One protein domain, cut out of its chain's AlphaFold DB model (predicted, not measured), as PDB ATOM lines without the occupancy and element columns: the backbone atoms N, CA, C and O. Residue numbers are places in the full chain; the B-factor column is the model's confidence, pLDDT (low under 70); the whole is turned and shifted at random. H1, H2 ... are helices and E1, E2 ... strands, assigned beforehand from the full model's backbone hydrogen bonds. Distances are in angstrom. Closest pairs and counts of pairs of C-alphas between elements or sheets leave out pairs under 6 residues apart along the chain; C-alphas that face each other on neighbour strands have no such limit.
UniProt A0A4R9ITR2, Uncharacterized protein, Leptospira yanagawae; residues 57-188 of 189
ATOM      1  N   VAL A  57     -28.497  17.181 -24.480       96.06
ATOM      2  CA  VAL A  57     -29.816  16.767 -23.969       96.06
ATOM      3  C   VAL A  57     -30.456  17.876 -23.124       96.06
ATOM      4  O   VAL A  57     -29.777  18.517 -22.316       96.06
ATOM      5  N   TRP A  58     -31.759  18.099 -23.293       96.31
ATOM      6  CA  TRP A  58     -32.499  19.236 -22.742       96.31
ATOM      7  C   TRP A  58     -33.867  18.819 -22.209       96.31
ATOM      8  O   TRP A  58     -34.585  18.074 -22.868       96.31
ATOM      9  N   ASN A  59     -34.255  19.357 -21.056       95.06
ATOM     10  CA  ASN A  59     -35.653  19.369 -20.635       95.06
ATOM     11  C   ASN A  59     -36.360  20.524 -21.353       95.06
ATOM     12  O   ASN A  59     -35.875  21.660 -21.300       95.06
ATOM     13  N   SER A  60     -37.479  20.238 -22.014       93.06
ATOM     14  CA  SER A  60     -38.254  21.224 -22.767       93.06
ATOM     15  C   SER A  60     -39.522  21.629 -22.015       93.06
ATOM     16  O   SER A  60     -40.187  20.806 -21.385       93.06
ATOM     17  N   PHE A  61     -39.847  22.918 -22.076       93.31
ATOM     18  CA  PHE A  61     -41.018  23.522 -21.448       93.31
ATOM     19  C   PHE A  61     -41.679  24.507 -22.410       93.31
ATOM     20  O   PHE A  61     -41.010  25.151 -23.217       93.31
ATOM     21  N   THR A  62     -42.985  24.720 -22.262       91.62
ATOM     22  CA  THR A  62     -43.644  25.876 -22.884       91.62
ATOM     23  C   THR A  62     -43.511  27.092 -21.971       91.62
ATOM     24  O   THR A  62     -43.963  27.067 -20.825       91.62
ATOM     25  N   GLY A  63     -42.900  28.170 -22.471       93.25
ATOM     26  CA  GLY A  63     -42.745  29.426 -21.746       93.25
ATOM     27  C   GLY A  63     -42.060  29.262 -20.386       93.25
ATOM     28  O   GLY A  63     -41.036  28.595 -20.244       93.25
ATOM     29  N   ASN A  64     -42.656  29.863 -19.357       93.44
ATOM     30  CA  ASN A  64     -42.222  29.742 -17.963       93.44
ATOM     31  C   ASN A  64     -42.717  28.467 -17.259       93.44
ATOM     32  O   ASN A  64     -42.609  28.374 -16.036       93.44
ATOM     33  N   GLY A  65     -43.251  27.494 -18.001       90.81
ATOM     34  CA  GLY A  65     -43.714  26.228 -17.448       90.81
ATOM     35  C   GLY A  65     -42.653  25.530 -16.591       90.81
ATOM     36  O   GLY A  65     -41.444  25.641 -16.821       90.81
ATOM     37  N   THR A  66     -43.121  24.815 -15.572       87.44
ATOM     38  CA  THR A  66     -42.278  24.057 -14.630       87.44
ATOM     39  C   THR A  66     -42.451  22.551 -14.768       87.44
ATOM     40  O   THR A  66     -41.602  21.796 -14.305       87.44
ATOM     41  N   THR A  67     -43.531  22.106 -15.408       83.44
ATOM     42  CA  THR A  67     -43.750  20.697 -15.736       83.44
ATOM     43  C   THR A  67     -43.092  20.407 -17.077       83.44
ATOM     44  O   THR A  67     -43.483  20.987 -18.088       83.44
ATOM     45  N   SER A  68     -42.079  19.543 -17.065       79.50
ATOM     46  CA  SER A  68     -41.458  19.008 -18.279       79.50
ATOM     47  C   SER A  68     -42.301  17.843 -18.774       79.50
ATOM     48  O   SER A  68     -42.576  16.925 -18.004       79.50
ATOM     49  N   ASP A  69     -42.669  17.848 -20.046       73.06
ATOM     50  CA  ASP A  69     -43.323  16.712 -20.704       73.06
ATOM     51  C   ASP A  69     -42.421  16.040 -21.745       73.06
ATOM     52  O   ASP A  69     -42.704  14.909 -22.150       73.06
ATOM     53  N   THR A  70     -41.334  16.722 -22.127       89.31
ATOM     54  CA  THR A  70     -40.503  16.377 -23.278       89.31
ATOM     55  C   THR A  70     -39.015  16.523 -22.965       89.31
ATOM     56  O   THR A  70     -38.554  17.548 -22.456       89.31
ATOM     57  N   LEU A  71     -38.253  15.493 -23.315       92.25
ATOM     58  CA  LEU A  71     -36.799  15.481 -23.346       92.25
ATOM     59  C   LEU A  71     -36.335  15.617 -24.798       92.25
ATOM     60  O   LEU A  71     -36.638  14.752 -25.611       92.25
ATOM     61  N   THR A  72     -35.555  16.644 -25.125       93.88
ATOM     62  CA  THR A  72     -35.014  16.821 -26.479       93.88
ATOM     63  C   THR A  72     -33.513  16.582 -26.516       93.88
ATOM     64  O   THR A  72     -32.764  17.123 -25.704       93.88
ATOM     65  N   THR A  73     -33.049  15.821 -27.502       95.31
ATOM     66  CA  THR A  73     -31.631  15.628 -27.806       95.31
ATOM     67  C   THR A  73     -31.308  16.203 -29.177       95.31
ATOM     68  O   THR A  73     -31.906  15.788 -30.165       95.31
ATOM     69  N   PHE A  74     -30.330  17.105 -29.246       96.25
ATOM     70  CA  PHE A  74     -29.763  17.583 -30.507       96.25
ATOM     71  C   PHE A  74     -28.364  17.000 -30.718       96.25
ATOM     72  O   PHE A  74     -27.543  16.979 -29.798       96.25
ATOM     73  N   SER A  75     -28.083  16.561 -31.943       95.50
ATOM     74  CA  SER A  75     -26.759  16.120 -32.380       95.50
ATOM     75  C   SER A  75     -26.534  16.525 -33.833       95.50
ATOM     76  O   SER A  75     -27.103  15.928 -34.744       95.50
ATOM     77  N   ALA A  76     -25.732  17.559 -34.063       95.31
ATOM     78  CA  ALA A  76     -25.410  18.078 -35.386       95.31
ATOM     79  C   ALA A  76     -23.984  18.639 -35.424       95.31
ATOM     80  O   ALA A  76     -23.570  19.398 -34.544       95.31
ATOM     81  N   LYS A  77     -23.247  18.287 -36.478       92.19
ATOM     82  CA  LYS A  77     -21.910  18.817 -36.756       92.19
ATOM     83  C   LYS A  77     -21.955  19.790 -37.917       92.19
ATOM     84  O   LYS A  77     -22.795  19.660 -38.806       92.19
ATOM     85  N   PHE A  78     -21.033  20.743 -37.931       86.94
ATOM     86  CA  PHE A  78     -20.950  21.695 -39.035       86.94
ATOM     87  C   PHE A  78     -20.784  21.001 -40.390       86.94
ATOM     88  O   PHE A  78     -19.985  20.074 -40.536       86.94
ATOM     89  N   GLY A  79     -21.542  21.462 -41.387       83.38
ATOM     90  CA  GLY A  79     -21.518  20.905 -42.741       83.38
ATOM     91  C   GLY A  79     -22.104  19.493 -42.863       83.38
ATOM     92  O   GLY A  79     -21.985  18.886 -43.924       83.38
ATOM     93  N   GLN A  80     -22.727  18.957 -41.809       90.25
ATOM     94  CA  GLN A  80     -23.359  17.640 -41.813       90.25
ATOM     95  C   GLN A  80     -24.821  17.743 -41.386       90.25
ATOM     96  O   GLN A  80     -25.202  18.613 -40.603       90.25
ATOM     97  N   LYS A  81     -25.639  16.805 -41.872       93.50
ATOM     98  CA  LYS A  81     -26.986  16.620 -41.332       93.50
ATOM     99  C   LYS A  81     -26.888  16.112 -39.897       93.50
ATOM    100  O   LYS A  81     -26.034  15.285 -39.581       93.50
ATOM    101  N   GLY A  82     -27.781  16.600 -39.052       94.19
ATOM    102  CA  GLY A  82     -27.906  16.184 -37.666       94.19
ATOM    103  C   GLY A  82     -29.264  15.577 -37.359       94.19
ATOM    104  O   GLY A  82     -30.084  15.328 -38.244       94.19
ATOM    105  N   LEU A  83     -29.505  15.376 -36.074       93.62
ATOM    106  CA  LEU A  83     -30.708  14.766 -35.542       93.62
ATOM    107  C   LEU A  83     -31.219  15.572 -34.347       93.62
ATOM    108  O   LEU A  83     -30.448  15.925 -33.453       93.62
ATOM    109  N   GLN A  84     -32.522  15.824 -34.338       93.81
ATOM    110  CA  GLN A  84     -33.290  16.209 -33.161       93.81
ATOM    111  C   GLN A  84     -34.179  15.021 -32.788       93.81
ATOM    112  O   GLN A  84     -34.918  14.528 -33.638       93.81
ATOM    113  N   LEU A  85     -34.106  14.568 -31.541       91.31
ATOM    114  CA  LEU A  85     -34.976  13.535 -30.979       91.31
ATOM    115  C   LEU A  85     -35.758  14.122 -29.817       91.31
ATOM    116  O   LEU A  85     -35.137  14.613 -28.879       91.31
ATOM    117  N   ASP A  86     -37.081  14.026 -29.857       89.06
ATOM    118  CA  ASP A  86     -37.950  14.443 -28.760       89.06
ATOM    119  C   ASP A  86     -38.595  13.205 -28.150       89.06
ATOM    120  O   ASP A  86     -39.358  12.527 -28.824       89.06
ATOM    121  N   ASP A  87     -38.314  12.913 -26.888       87.50
ATOM    122  CA  ASP A  87     -38.974  11.872 -26.105       87.50
ATOM    123  C   ASP A  87     -40.031  12.529 -25.214       87.50
ATOM    124  O   ASP A  87     -39.691  13.272 -24.290       87.50
ATOM    125  N   SER A  88     -41.311  12.329 -25.539       83.19
ATOM    126  CA  SER A  88     -42.413  13.031 -24.885       83.19
ATOM    127  C   SER A  88     -43.546  12.097 -24.498       83.19
ATOM    128  O   SER A  88     -44.074  11.324 -25.302       83.19
ATOM    129  N   SER A  89     -44.022  12.269 -23.268       73.50
ATOM    130  CA  SER A  89     -45.279  11.654 -22.834       73.50
ATOM    131  C   SER A  89     -46.502  12.297 -23.503       73.50
ATOM    132  O   SER A  89     -47.527  11.633 -23.667       73.50
ATOM    133  N   GLY A  90     -46.380  13.544 -23.978       65.44
ATOM    134  CA  GLY A  90     -47.439  14.297 -24.658       65.44
ATOM    135  C   GLY A  90     -47.822  13.752 -26.037       65.44
ATOM    136  O   GLY A  90     -48.935  13.994 -26.499       65.44
ATOM    137  N   PHE A  91     -46.960  12.945 -26.664       62.38
ATOM    138  CA  PHE A  91     -47.287  12.213 -27.895       62.38
ATOM    139  C   PHE A  91     -47.878  10.822 -27.630       62.38
ATOM    140  O   PHE A  91     -47.981  10.029 -28.555       62.38
ATOM    141  N   GLY A  92     -48.268  10.498 -26.392       61.78
ATOM    142  CA  GLY A  92     -48.696   9.145 -26.015       61.78
ATOM    143  C   GLY A  92     -47.531   8.219 -25.650       61.78
ATOM    144  O   GLY A  92     -47.679   7.002 -25.716       61.78
ATOM    145  N   GLY A  93     -46.382   8.791 -25.266       62.38
ATOM    146  CA  GLY A  93     -45.176   8.045 -24.891       62.38
ATOM    147  C   GLY A  93     -44.310   7.608 -26.075       62.38
ATOM    148  O   GLY A  93     -43.607   6.606 -25.972       62.38
ATOM    149  N   TYR A  94     -44.377   8.327 -27.200       65.69
ATOM    150  CA  TYR A  94     -43.536   8.079 -28.372       65.69
ATOM    151  C   TYR A  94     -42.449   9.142 -28.507       65.69
ATOM    152  O   TYR A  94     -42.656  10.314 -28.182       65.69
ATOM    153  N   SER A  95     -41.311   8.732 -29.063       73.12
ATOM    154  CA  SER A  95     -40.267   9.658 -29.474       73.12
ATOM    155  C   SER A  95     -40.526  10.151 -30.901       73.12
ATOM    156  O   SER A  95     -40.749   9.345 -31.804       73.12
ATOM    157  N   SER A  96     -40.477  11.462 -31.123       78.75
ATOM    158  CA  SER A  96     -40.439  12.045 -32.465       78.75
ATOM    159  C   SER A  96     -38.998  12.344 -32.876       78.75
ATOM    160  O   SER A  96     -38.095  12.428 -32.041       78.75
ATOM    161  N   CYS A  97     -38.764  12.471 -34.178       84.69
ATOM    162  CA  CYS A  97     -37.443  12.737 -34.712       84.69
ATOM    163  C   CYS A  97     -37.516  13.691 -35.895       84.69
ATOM    164  O   CYS A  97     -38.414  13.595 -36.733       84.69
ATOM    165  N   TYR A  98     -36.523  14.569 -35.990       90.56
ATOM    166  CA  TYR A  98     -36.341  15.473 -37.114       90.56
ATOM    167  C   TYR A  98     -34.892  15.442 -37.572       90.56
ATOM    168  O   TYR A  98     -33.966  15.335 -36.769       90.56
ATOM    169  N   ILE A  99     -34.690  15.573 -38.877       94.06
ATOM    170  CA  ILE A  99     -33.353  15.692 -39.450       94.06
ATOM    171  C   ILE A  99     -32.980  17.169 -39.413       94.06
ATOM    172  O   ILE A  99     -33.672  17.985 -40.015       94.06
ATOM    173  N   ILE A 100     -31.899  17.532 -38.728       96.69
ATOM    174  CA  ILE A 100     -31.364  18.898 -38.772       96.69
ATOM    175  C   ILE A 100     -30.617  19.037 -40.096       96.69
ATOM    176  O   ILE A 100     -29.663  18.303 -40.354       96.69
ATOM    177  N   ILE A 101     -31.077  19.940 -40.953       96.25
ATOM    178  CA  ILE A 101     -30.557  20.106 -42.315       96.25
ATOM    179  C   ILE A 101     -29.483  21.186 -42.358       96.25
ATOM    180  O   ILE A 101     -28.480  21.038 -43.048       96.25
ATOM    181  N   GLU A 102     -29.705  22.264 -41.616       95.25
ATOM    182  CA  GLU A 102     -28.860  23.449 -41.600       95.25
ATOM    183  C   GLU A 102     -28.998  24.126 -40.238       95.25
ATOM    184  O   GLU A 102     -30.073  24.103 -39.636       95.25
ATOM    185  N   PHE A 103     -27.925  24.740 -39.751       96.44
ATOM    186  CA  PHE A 103     -27.969  25.607 -38.582       96.44
ATOM    187  C   PHE A 103     -26.986  26.762 -38.740       96.44
ATOM    188  O   PHE A 103     -25.953  26.644 -39.401       96.44
ATOM    189  N   ASN A 104     -27.304  27.879 -38.096       94.25
ATOM    190  CA  ASN A 104     -26.471  29.062 -38.034       94.25
ATOM    191  C   ASN A 104     -26.433  29.561 -36.586       94.25
ATOM    192  O   ASN A 104     -27.361  30.212 -36.107       94.25
ATOM    193  N   ASN A 105     -25.337  29.267 -35.884       93.12
ATOM    194  CA  ASN A 105     -25.156  29.672 -34.487       93.12
ATOM    195  C   ASN A 105     -25.100  31.198 -34.308       93.12
ATOM    196  O   ASN A 105     -25.477  31.693 -33.250       93.12
ATOM    197  N   SER A 106     -24.629  31.938 -35.321       90.88
ATOM    198  CA  SER A 106     -24.512  33.403 -35.258       90.88
ATOM    199  C   SER A 106     -25.861  34.101 -35.416       90.88
ATOM    200  O   SER A 106     -26.150  35.060 -34.707       90.88
ATOM    201  N   GLU A 107     -26.707  33.580 -36.305       92.56
ATOM    202  CA  GLU A 107     -28.095  34.018 -36.460       92.56
ATOM    203  C   GLU A 107     -28.968  33.506 -35.301       92.56
ATOM    204  O   GLU A 107     -29.986  34.109 -34.973       92.56
ATOM    205  N   GLY A 108     -28.564  32.400 -34.671       95.56
ATOM    206  CA  GLY A 108     -29.401  31.679 -33.726       95.56
ATOM    207  C   GLY A 108     -30.561  31.021 -34.458       95.56
ATOM    208  O   GLY A 108     -31.711  31.222 -34.092       95.56
ATOM    209  N   SER A 109     -30.292  30.281 -35.533       97.31
ATOM    210  CA  SER A 109     -31.335  29.615 -36.315       97.31
ATOM    211  C   SER A 109     -30.956  28.185 -36.690       97.31
ATOM    212  O   SER A 109     -29.776  27.826 -36.749       97.31
ATOM    213  N   PHE A 110     -31.958  27.349 -36.937       97.88
ATOM    214  CA  PHE A 110     -31.777  26.050 -37.575       97.88
ATOM    215  C   PHE A 110     -33.016  25.634 -38.359       97.88
ATOM    216  O   PHE A 110     -34.128  26.112 -38.118       97.88
ATOM    217  N   ILE A 111     -32.804  24.739 -39.319       97.81
ATOM    218  CA  ILE A 111     -33.843  24.152 -40.154       97.81
ATOM    219  C   ILE A 111     -33.871  22.652 -39.906       97.81
ATOM    220  O   ILE A 111     -32.842  21.975 -39.986       97.81
ATOM    221  N   THR A 112     -35.065  22.129 -39.654       96.81
ATOM    222  CA  THR A 112     -35.303  20.691 -39.568       96.81
ATOM    223  C   THR A 112     -36.189  20.207 -40.702       96.81
ATOM    224  O   THR A 112     -36.933  20.987 -41.292       96.81
ATOM    225  N   GLN A 113     -36.111  18.915 -41.004       94.56
ATOM    226  CA  GLN A 113     -37.015  18.211 -41.902       94.56
ATOM    227  C   GLN A 113     -37.715  17.091 -41.129       94.56
ATOM    228  O   GLN A 113     -37.061  16.295 -40.445       94.56
ATOM    229  N   ASN A 114     -39.032  17.000 -41.277       90.25
ATOM    230  CA  ASN A 114     -39.780  15.819 -40.869       90.25
ATOM    231  C   ASN A 114     -39.364  14.637 -41.769       90.25
ATOM    232  O   ASN A 114     -39.350  14.795 -42.994       90.25
ATOM    233  N   PRO A 115     -39.049  13.449 -41.223       87.62
ATOM    234  CA  PRO A 115     -38.578  12.320 -42.020       87.62
ATOM    235  C   PRO A 115     -39.533  11.953 -43.165       87.62
ATOM    236  O   PRO A 115     -40.730  11.757 -42.963       87.62
ATOM    237  N   GLU A 116     -38.992  11.799 -44.375       85.12
ATOM    238  CA  GLU A 116     -39.775  11.502 -45.587       85.12
ATOM    239  C   GLU A 116     -40.505  10.156 -45.492       85.12
ATOM    240  O   GLU A 116     -41.683  10.044 -45.828       85.12
ATOM    241  N   ASN A 117     -39.820   9.146 -44.954       77.69
ATOM    242  CA  ASN A 117     -40.315   7.771 -44.877       77.69
ATOM    243  C   ASN A 117     -40.887   7.396 -43.500       77.69
ATOM    244  O   ASN A 117     -41.075   6.215 -43.245       77.69
ATOM    245  N   ASN A 118     -41.125   8.393 -42.635       63.03
ATOM    246  CA  ASN A 118     -41.668   8.421 -41.260       63.03
ATOM    247  C   ASN A 118     -41.876   7.121 -40.441       63.03
ATOM    248  O   ASN A 118     -42.786   7.059 -39.616       63.03
ATOM    249  N   GLY A 119     -41.038   6.100 -40.612       51.69
ATOM    250  CA  GLY A 119     -41.256   4.753 -40.079       51.69
ATOM    251  C   GLY A 119     -41.118   4.603 -38.562       51.69
ATOM    252  O   GLY A 119     -41.319   3.503 -38.066       51.69
ATOM    253  N   GLY A 120     -40.786   5.670 -37.824       52.69
ATOM    254  CA  GLY A 120     -40.592   5.603 -36.371       52.69
ATOM    255  C   GLY A 120     -41.136   6.771 -35.548       52.69
ATOM    256  O   GLY A 120     -41.138   6.653 -34.332       52.69
ATOM    257  N   CYS A 121     -41.584   7.876 -36.160       60.19
ATOM    258  CA  CYS A 121     -41.721   9.139 -35.417       60.19
ATOM    259  C   CYS A 121     -43.160   9.667 -35.296       60.19
ATOM    260  O   CYS A 121     -43.431  10.362 -34.327       60.19
ATOM    261  N   PHE A 122     -44.090   9.295 -36.195       61.28
ATOM    262  CA  PHE A 122     -45.549   9.433 -35.998       61.28
ATOM    263  C   PHE A 122     -46.344   8.834 -37.184       61.28
ATOM    264  O   PHE A 122     -46.121   9.195 -38.348       61.28
ATOM    265  N   THR A 123     -47.326   7.964 -36.925       64.19
ATOM    266  CA  THR A 123     -48.280   7.508 -37.958       64.19
ATOM    267  C   THR A 123     -49.311   8.607 -38.221       64.19
ATOM    268  O   THR A 123     -50.028   8.999 -37.311       64.19
ATOM    269  N   GLY A 124     -49.415   9.090 -39.465       72.06
ATOM    270  CA  GLY A 124     -50.378  10.139 -39.844       72.06
ATOM    271  C   GLY A 124     -49.810  11.559 -39.929       72.06
ATOM    272  O   GLY A 124     -50.577  12.507 -40.070       72.06
ATOM    273  N   ASP A 125     -48.484  11.725 -39.883       76.69
ATOM    274  CA  ASP A 125     -47.855  13.032 -40.107       76.69
ATOM    275  C   ASP A 125     -48.188  13.557 -41.515       76.69
ATOM    276  O   ASP A 125     -47.873  12.923 -42.525       76.69
ATOM    277  N   THR A 126     -48.839  14.717 -41.579       83.94
ATOM    278  CA  THR A 126     -49.203  15.410 -42.827       83.94
ATOM    279  C   THR A 126     -48.088  16.332 -43.334       83.94
ATOM    280  O   THR A 126     -48.199  16.929 -44.409       83.94
ATOM    281  N   ASN A 127     -46.993  16.436 -42.580       87.31
ATOM    282  CA  ASN A 127     -45.820  17.247 -42.875       87.31
ATOM    283  C   ASN A 127     -44.581  16.413 -43.208       87.31
ATOM    284  O   ASN A 127     -43.481  16.954 -43.218       87.31
ATOM    285  N   LYS A 128     -44.742  15.132 -43.557       87.69
ATOM    286  CA  LYS A 128     -43.638  14.279 -44.031       87.69
ATOM    287  C   LYS A 128     -42.829  14.957 -45.130       87.69
ATOM    288  O   LYS A 128     -43.393  15.501 -46.079       87.69
ATOM    289  N   GLY A 129     -41.507  14.915 -44.988       90.44
ATOM    290  CA  GLY A 129     -40.566  15.527 -45.923       90.44
ATOM    291  C   GLY A 129     -40.569  17.055 -45.932       90.44
ATOM    292  O   GLY A 129     -39.755  17.641 -46.643       90.44
ATOM    293  N   LYS A 130     -41.443  17.712 -45.160       93.94
ATOM    294  CA  LYS A 130     -41.509  19.170 -45.064       93.94
ATOM    295  C   LYS A 130     -40.545  19.697 -44.008       93.94
ATOM    296  O   LYS A 130     -40.042  18.956 -43.165       93.94
ATOM    297  N   TYR A 131     -40.310  21.000 -44.076       96.19
ATOM    298  CA  TYR A 131     -39.265  21.689 -43.343       96.19
ATOM    299  C   TYR A 131     -39.839  22.692 -42.353       96.19
ATOM    300  O   TYR A 131     -40.891  23.301 -42.580       96.19
ATOM    301  N   ASN A 132     -39.098  22.888 -41.270       96.31
ATOM    302  CA  ASN A 132     -39.396  23.849 -40.223       96.31
ATOM    303  C   ASN A 132     -38.179  24.756 -40.035       96.31
ATOM    304  O   ASN A 132     -37.055  24.266 -40.109       96.31
ATOM    305  N   LYS A 133     -38.384  26.050 -39.769       97.81
ATOM    306  CA  LYS A 133     -37.305  26.963 -39.352       97.81
ATOM    307  C   LYS A 133     -37.568  27.435 -37.934       97.81
ATOM    308  O   LYS A 133     -38.678  27.866 -37.612       97.81
ATOM    309  N   VAL A 134     -36.534  27.350 -37.110       98.00
ATOM    310  CA  VAL A 134     -36.572  27.683 -35.691       98.00
ATOM    311  C   VAL A 134     -35.496  28.715 -35.403       98.00
ATOM    312  O   VAL A 134     -34.346  28.539 -35.804       98.00
ATOM    313  N   PHE A 135     -35.871  29.773 -34.693       98.31
ATOM    314  CA  PHE A 135     -34.934  30.726 -34.112       98.31
ATOM    315  C   PHE A 135     -34.726  30.426 -32.634       98.31
ATOM    316  O   PHE A 135     -35.655  30.015 -31.939       98.31
ATOM    317  N   PHE A 136     -33.507  30.631 -32.154       98.00
ATOM    318  CA  PHE A 136     -33.110  30.378 -30.786       98.00
ATOM    319  C   PHE A 136     -32.141  31.430 -30.260       98.00
ATOM    320  O   PHE A 136     -31.338  32.003 -30.991       98.00
ATOM    321  N   PHE A 137     -32.193  31.667 -28.954       97.31
ATOM    322  CA  PHE A 137     -31.247  32.542 -28.267       97.31
ATOM    323  C   PHE A 137     -31.070  32.113 -26.812       97.31
ATOM    324  O   PHE A 137     -31.923  31.437 -26.235       97.31
ATOM    325  N   LYS A 138     -29.936  32.488 -26.211       96.75
ATOM    326  CA  LYS A 138     -29.633  32.148 -24.816       96.75
ATOM    327  C   LYS A 138     -30.643  32.796 -23.871       96.75
ATOM    328  O   LYS A 138     -30.951  33.981 -23.991       96.75
ATOM    329  N   ASN A 139     -31.105  32.028 -22.894       95.69
ATOM    330  CA  ASN A 139     -31.866  32.549 -21.774       95.69
ATOM    331  C   ASN A 139     -30.930  33.338 -20.852       95.69
ATOM    332  O   ASN A 139     -29.970  32.797 -20.313       95.69
ATOM    333  N   THR A 140     -31.211  34.622 -20.659       93.31
ATOM    334  CA  THR A 140     -30.378  35.501 -19.829       93.31
ATOM    335  C   THR A 140     -30.616  35.318 -18.331       93.31
ATOM    336  O   THR A 140     -29.783  35.737 -17.535       93.31
ATOM    337  N   ALA A 141     -31.719  34.676 -17.936       91.12
ATOM    338  CA  ALA A 141     -32.066  34.451 -16.533       91.12
ATOM    339  C   ALA A 141     -31.531  33.123 -15.969       91.12
ATOM    340  O   ALA A 141     -31.574  32.915 -14.758       91.12
ATOM    341  N   LYS A 142     -31.066  32.203 -16.823       91.50
ATOM    342  CA  LYS A 142     -30.626  30.863 -16.416       91.50
ATOM    343  C   LYS A 142     -29.482  30.381 -17.298       91.50
ATOM    344  O   LYS A 142     -29.598  30.370 -18.520       91.50
ATOM    345  N   GLU A 143     -28.394  29.946 -16.673       90.56
ATOM    346  CA  GLU A 143     -27.262  29.359 -17.387       90.56
ATOM    347  C   GLU A 143     -27.662  28.043 -18.069       90.56
ATOM    348  O   GLU A 143     -28.508  27.301 -17.566       90.56
ATOM    349  N   ASN A 144     -27.048  27.748 -19.221       92.75
ATOM    350  CA  ASN A 144     -27.325  26.542 -20.004       92.75
ATOM    351  C   ASN A 144     -28.821  26.372 -20.313       92.75
ATOM    352  O   ASN A 144     -29.380  25.280 -20.202       92.75
ATOM    353  N   SER A 145     -29.471  27.473 -20.690       95.88
ATOM    354  CA  SER A 145     -30.874  27.511 -21.085       95.88
ATOM    355  C   SER A 145     -31.033  28.339 -22.360       95.88
ATOM    356  O   SER A 145     -30.326  29.330 -22.562       95.88
ATOM    357  N   PHE A 146     -31.943  27.922 -23.235       97.94
ATOM    358  CA  PHE A 146     -32.242  28.580 -24.505       97.94
ATOM    359  C   PHE A 146     -33.749  28.746 -24.696       97.94
ATOM    360  O   PHE A 146     -34.542  27.912 -24.263       97.94
ATOM    361  N   TRP A 147     -34.131  29.821 -25.376       98.00
ATOM    362  CA  TRP A 147     -35.485  30.057 -25.863       98.00
ATOM    363  C   TRP A 147     -35.546  29.730 -27.345       98.00
ATOM    364  O   TRP A 147     -34.662  30.162 -28.082       98.00
ATOM    365  N   LEU A 148     -36.563  28.986 -27.773       98.00
ATOM    366  CA  LEU A 148     -36.766  28.546 -29.152       98.00
ATOM    367  C   LEU A 148     -38.147  28.974 -29.660       98.00
ATOM    368  O   LEU A 148     -39.139  28.904 -28.933       98.00
ATOM    369  N   CYS A 149     -38.212  29.397 -30.920       97.50
ATOM    370  CA  CYS A 149     -39.444  29.753 -31.613       97.50
ATOM    371  C   CYS A 149     -39.462  29.184 -33.028       97.50
ATOM    372  O   CYS A 149     -38.625  29.537 -33.860       97.50
ATOM    373  N   THR A 150     -40.444  28.333 -33.312       95.81
ATOM    374  CA  THR A 150     -40.706  27.839 -34.665       95.81
ATOM    375  C   THR A 150     -41.458  28.904 -35.455       95.81
ATOM    376  O   THR A 150     -42.612  29.197 -35.158       95.81
ATOM    377  N   VAL A 151     -40.815  29.475 -36.474       95.62
ATOM    378  CA  VAL A 151     -41.395  30.544 -37.314       95.62
ATOM    379  C   VAL A 151     -41.905  30.037 -38.664       95.62
ATOM    380  O   VAL A 151     -42.748  30.670 -39.290       95.62
ATOM    381  N   ALA A 152     -41.433  28.870 -39.104       95.75
ATOM    382  CA  ALA A 152     -42.013  28.115 -40.209       95.75
ATOM    383  C   ALA A 152     -42.247  26.682 -39.759       95.75
ATOM    384  O   ALA A 152     -41.348  26.065 -39.192       95.75
ATOM    385  N   PHE A 153     -43.426  26.153 -40.075       93.12
ATOM    386  CA  PHE A 153     -43.789  24.771 -39.804       93.12
ATOM    387  C   PHE A 153     -44.409  24.137 -41.048       93.12
ATOM    388  O   PHE A 153     -45.315  24.720 -41.654       93.12
ATOM    389  N   GLY A 154     -43.917  22.959 -41.436       93.12
ATOM    390  CA  GLY A 154     -44.465  22.184 -42.547       93.12
ATOM    391  C   GLY A 154     -44.420  22.912 -43.896       93.12
ATOM    392  O   GLY A 154     -45.405  22.887 -44.637       93.12
ATOM    393  N   LYS A 155     -43.304  23.578 -44.211       96.31
ATOM    394  CA  LYS A 155     -43.086  24.323 -45.464       96.31
ATOM    395  C   LYS A 155     -42.155  23.583 -46.424       96.31
ATOM    396  O   LYS A 155     -41.538  22.584 -46.053       96.31
ATOM    397  N   THR A 156     -42.033  24.059 -47.662       97.31
ATOM    398  CA  THR A 156     -40.893  23.668 -48.508       97.31
ATOM    399  C   THR A 156     -39.585  24.210 -47.917       97.31
ATOM    400  O   THR A 156     -39.604  25.130 -47.095       97.31
ATOM    401  N   TYR A 157     -38.441  23.646 -48.314       96.81
ATOM    402  CA  TYR A 157     -37.139  24.090 -47.803       96.81
ATOM    403  C   TYR A 157     -36.898  25.584 -48.065       96.81
ATOM    404  O   TYR A 157     -36.560  26.313 -47.135       96.81
ATOM    405  N   GLU A 158     -37.149  26.057 -49.288       98.06
ATOM    406  CA  GLU A 158     -36.927  27.462 -49.656       98.06
ATOM    407  C   GLU A 158     -37.839  28.418 -48.874       98.06
ATOM    408  O   GLU A 158     -37.384  29.439 -48.361       98.06
ATOM    409  N   GLU A 159     -39.116  28.065 -48.696       97.94
ATOM    410  CA  GLU A 159     -40.056  28.859 -47.896       97.94
ATOM    411  C   GLU A 159     -39.666  28.917 -46.415       97.94
ATOM    412  O   GLU A 159     -39.823  29.963 -45.781       97.94
ATOM    413  N   ALA A 160     -39.180  27.804 -45.851       97.62
ATOM    414  CA  ALA A 160     -38.684  27.761 -44.480       97.62
ATOM    415  C   ALA A 160     -37.421  28.618 -44.342       97.62
ATOM    416  O   ALA A 160     -37.341  29.453 -43.443       97.62
ATOM    417  N   LYS A 161     -36.462  28.463 -45.262       97.44
ATOM    418  CA  LYS A 161     -35.190  29.193 -45.272       97.44
ATOM    419  C   LYS A 161     -35.384  30.702 -45.370       97.44
ATOM    420  O   LYS A 161     -34.716  31.440 -44.642       97.44
ATOM    421  N   ALA A 162     -36.324  31.135 -46.209       97.38
ATOM    422  CA  ALA A 162     -36.663  32.537 -46.418       97.38
ATOM    423  C   ALA A 162     -37.329  33.207 -45.203       97.38
ATOM    424  O   ALA A 162     -37.416  34.434 -45.176       97.38
ATOM    425  N   GLN A 163     -37.790  32.450 -44.194       96.94
ATOM    426  CA  GLN A 163     -38.362  33.062 -42.994       96.94
ATOM    427  C   GLN A 163     -37.312  33.857 -42.220       96.94
ATOM    428  O   GLN A 163     -36.232  33.358 -41.889       96.94
ATOM    429  N   THR A 164     -37.679  35.081 -41.868       95.69
ATOM    430  CA  THR A 164     -36.914  35.959 -40.985       95.69
ATOM    431  C   THR A 164     -37.424  35.856 -39.553       95.69
ATOM    432  O   THR A 164     -38.592  35.536 -39.322       95.69
ATOM    433  N   ASP A 165     -36.573  36.182 -38.581       95.12
ATOM    434  CA  ASP A 165     -36.993  36.257 -37.185       95.12
ATOM    435  C   ASP A 165     -37.918  37.461 -36.970       95.12
ATOM    436  O   ASP A 165     -37.485  38.611 -36.962       95.12
ATOM    437  N   THR A 166     -39.209  37.187 -36.814       92.06
ATOM    438  CA  THR A 166     -40.234  38.188 -36.476       92.06
ATOM    439  C   THR A 166     -40.623  38.133 -34.998       92.06
ATOM    440  O   THR A 166     -41.561  38.805 -34.568       92.06
ATOM    441  N   SER A 167     -39.916  37.324 -34.205       94.31
ATOM    442  CA  SER A 167     -40.234  37.097 -32.803       94.31
ATOM    443  C   SER A 167     -39.787  38.265 -31.913       94.31
ATOM    444  O   SER A 167     -38.789  38.943 -32.164       94.31
ATOM    445  N   THR A 168     -40.530  38.511 -30.833       95.56
ATOM    446  CA  THR A 168     -40.214  39.547 -29.836       95.56
ATOM    447  C   THR A 168     -39.606  38.913 -28.590       95.56
ATOM    448  O   THR A 168     -40.270  38.178 -27.866       95.56
ATOM    449  N   LYS A 169     -38.342  39.230 -28.297       95.00
ATOM    450  CA  LYS A 169     -37.548  38.547 -27.257       95.00
ATOM    451  C   LYS A 169     -37.660  39.150 -25.850       95.00
ATOM    452  O   LYS A 169     -36.945  38.722 -24.952       95.00
ATOM    453  N   THR A 170     -38.518  40.151 -25.644       94.38
ATOM    454  CA  THR A 170     -38.601  40.895 -24.373       94.38
ATOM    455  C   THR A 170     -39.168  40.053 -23.228       94.38
ATOM    456  O   THR A 170     -38.648  40.121 -22.122       94.38
ATOM    457  N   ASN A 171     -40.203  39.243 -23.490       94.19
ATOM    458  CA  ASN A 171     -40.885  38.419 -22.481       94.19
ATOM    459  C   ASN A 171     -41.101  36.975 -22.981       94.19
ATOM    460  O   ASN A 171     -42.244  36.522 -23.086       94.19
ATOM    461  N   PRO A 172     -40.023  36.234 -23.299       96.25
ATOM    462  CA  PRO A 172     -40.118  34.988 -24.059       96.25
ATOM    463  C   PRO A 172     -40.860  33.876 -23.314       96.25
ATOM    464  O   PRO A 172     -41.498  33.026 -23.928       96.25
ATOM    465  N   GLY A 173     -40.842  33.917 -21.980       95.69
ATOM    466  CA  GLY A 173     -41.553  32.963 -21.136       95.69
ATOM    467  C   GLY A 173     -43.079  33.094 -21.150       95.69
ATOM    468  O   GLY A 173     -43.759  32.195 -20.659       95.69
ATOM    469  N   SER A 174     -43.631  34.186 -21.687       95.00
ATOM    470  CA  SER A 174     -45.082  34.410 -21.757       95.00
ATOM    471  C   SER A 174     -45.597  34.747 -23.154       95.00
ATOM    472  O   SER A 174     -46.770  34.513 -23.425       95.00
ATOM    473  N   SER A 175     -44.763  35.293 -24.044       95.50
ATOM    474  CA  SER A 175     -45.185  35.734 -25.380       95.50
ATOM    475  C   SER A 175     -44.000  35.931 -26.330       95.50
ATOM    476  O   SER A 175     -42.842  35.771 -25.944       95.50
ATOM    477  N   GLY A 176     -44.296  36.318 -27.572       94.00
ATOM    478  CA  GLY A 176     -43.316  36.832 -28.524       94.00
ATOM    479  C   GLY A 176     -42.908  35.854 -29.620       94.00
ATOM    480  O   GLY A 176     -42.290  36.290 -30.585       94.00
ATOM    481  N   CYS A 177     -43.300  34.581 -29.541       95.38
ATOM    482  CA  CYS A 177     -43.210  33.638 -30.652       95.38
ATOM    483  C   CYS A 177     -44.543  33.633 -31.421       95.38
ATOM    484  O   CYS A 177     -45.387  32.750 -31.260       95.38
ATOM    485  N   GLY A 178     -44.794  34.700 -32.187       90.00
ATOM    486  CA  GLY A 178     -46.117  34.968 -32.756       90.00
ATOM    487  C   GLY A 178     -47.143  35.261 -31.654       90.00
ATOM    488  O   GLY A 178     -46.942  36.168 -30.849       90.00
ATOM    489  N   ALA A 179     -48.225  34.481 -31.599       85.50
ATOM    490  CA  ALA A 179     -49.261  34.601 -30.565       85.50
ATOM    491  C   ALA A 179     -48.951  33.815 -29.271       85.50
ATOM    492  O   ALA A 179     -49.739  33.867 -28.327       85.50
ATOM    493  N   SER A 180     -47.825  33.098 -29.218       91.62
ATOM    494  CA  SER A 180     -47.481  32.168 -28.136       91.62
ATOM    495  C   SER A 180     -46.187  32.560 -27.415       91.62
ATOM    496  O   SER A 180     -45.400  33.383 -27.892       91.62
ATOM    497  N   ALA A 181     -45.954  31.953 -26.250       95.69
ATOM    498  CA  ALA A 181     -44.647  31.961 -25.599       95.69
ATOM    499  C   ALA A 181     -43.617  31.156 -26.411       95.69
ATOM    500  O   ALA A 181     -43.977  30.296 -27.215       95.69
ATOM    501  N   PHE A 182     -42.333  31.413 -26.169       97.31
ATOM    502  CA  PHE A 182     -41.246  30.578 -26.677       97.31
ATOM    503  C   PHE A 182     -41.206  29.250 -25.922       97.31
ATOM    504  O   PHE A 182     -41.579  29.173 -24.749       97.31
ATOM    505  N   SER A 183     -40.670  28.215 -26.556       95.62
ATOM    506  CA  SER A 183     -40.268  27.007 -25.843       95.62
ATOM    507  C   SER A 183     -38.958  27.263 -25.098       95.62
ATOM    508  O   SER A 183     -38.041  27.879 -25.645       95.62
ATOM    509  N   ARG A 184     -38.849  26.794 -23.854       96.31
ATOM    510  CA  ARG A 184     -37.631  26.867 -23.039       96.31
ATOM    511  C   ARG A 184     -36.941  25.516 -23.018       96.31
ATOM    512  O   ARG A 184     -37.568  24.520 -22.680       96.31
ATOM    513  N   TYR A 185     -35.650  25.506 -23.305       96.69
ATOM    514  CA  TYR A 185     -34.809  24.319 -23.293       96.69
ATOM    515  C   TYR A 185     -33.750  24.500 -22.219       96.69
ATOM    516  O   TYR A 185     -32.851  25.321 -22.369       96.69
ATOM    517  N   ASP A 186     -33.855  23.732 -21.140       96.38
ATOM    518  CA  ASP A 186     -32.901  23.759 -20.034       96.38
ATOM    519  C   ASP A 186     -32.016  22.520 -20.099       96.38
ATOM    520  O   ASP A 186     -32.524  21.398 -20.169       96.38
ATOM    521  N   ARG A 187     -30.693  22.705 -20.077       95.62
ATOM    522  CA  ARG A 187     -29.740  21.597 -20.185       95.62
ATOM    523  C   ARG A 187     -30.032  20.562 -19.103       95.62
ATOM    524  O   ARG A 187     -30.144  20.901 -17.924       95.62
ATOM    525  N   LYS A 188     -30.141  19.299 -19.510       90.81
ATOM    526  CA  LYS A 188     -30.197  18.184 -18.569       90.81
ATOM    527  C   LYS A 188     -28.778  17.922 -18.069       90.81
ATOM    528  O   LYS A 188     -27.897  17.634 -18.877       90.81
TER     529      LYS A 188
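AT A GLANCE: This is residues 57 to 188 of the 189 residues of an uncharacterized protein of Leptospira yanagawae (UniProt A0A4R9ITR2). Eight antiparallel strands, E1 to E8, form a closed barrel, following each other round the ring in chain order, and the short helix H1 packs on its outside over E6. Two long links with no named element, residues 114 to 130 and 162 to 182, lie 12 to 20 A and 10 to 19 A from the mean of the C-alphas. The printed part has 132 residues, under half of them in named elements, in the order E1 to E7, H1, E8, and is mostly strand. It is compact and rounded, with a radius of gyration of the C-alphas of 14.2 A and spans of 39 by 34 by 29 A.

HOW THE PARTS SIT: Round the barrel run E1, residues 57 to 62, E2, 70 to 75, E3, 82 to 88, E4, 94 to 104, E5, 109 to 113, E6, 131 to 138, E7, 145 to 155, and E8, 183 to 187. E1 to E7 form a meander, each strand the antiparallel neighbour of the one before. In the hairpin of E6 and E7, directions 162 degrees apart, N 135 and O 149 are 2.9 A apart, within hydrogen-bond range. E8 is antiparallel to E7, with N 146 and O 185 at 2.9 A, and to E1, with N 59 and O 186 at 2.8 A. H1, residues 157 to 161, is on the barrel, outside it and over E6, at a height over the sheet of 7.1 A; the closest C-alphas of E6 and H1 are those of Lys 133 and Ala 160, 5.4 A apart. Its O i to N i+4 pair is within hydrogen-bond range.

IN THESE COORDINATES: E1 begins at C-alpha 57 (-29.816, 16.767, -23.969) and E8 ends at C-alpha 187 (-29.740, 21.597, -20.185). E4, 28.7 A long, bends by 68 degrees at residue 101; E7, 27.5 A, bends by 53 degrees at residue 151.

THE WHOLE: The two C-alphas farthest apart, of Asn 117 and Ala 141, are 39.8 A apart. The printed part has no cut. The links E5 to E6 and H1 to E8 are long. Residues 90 to 94 and 118 to 123 have pLDDT under 70.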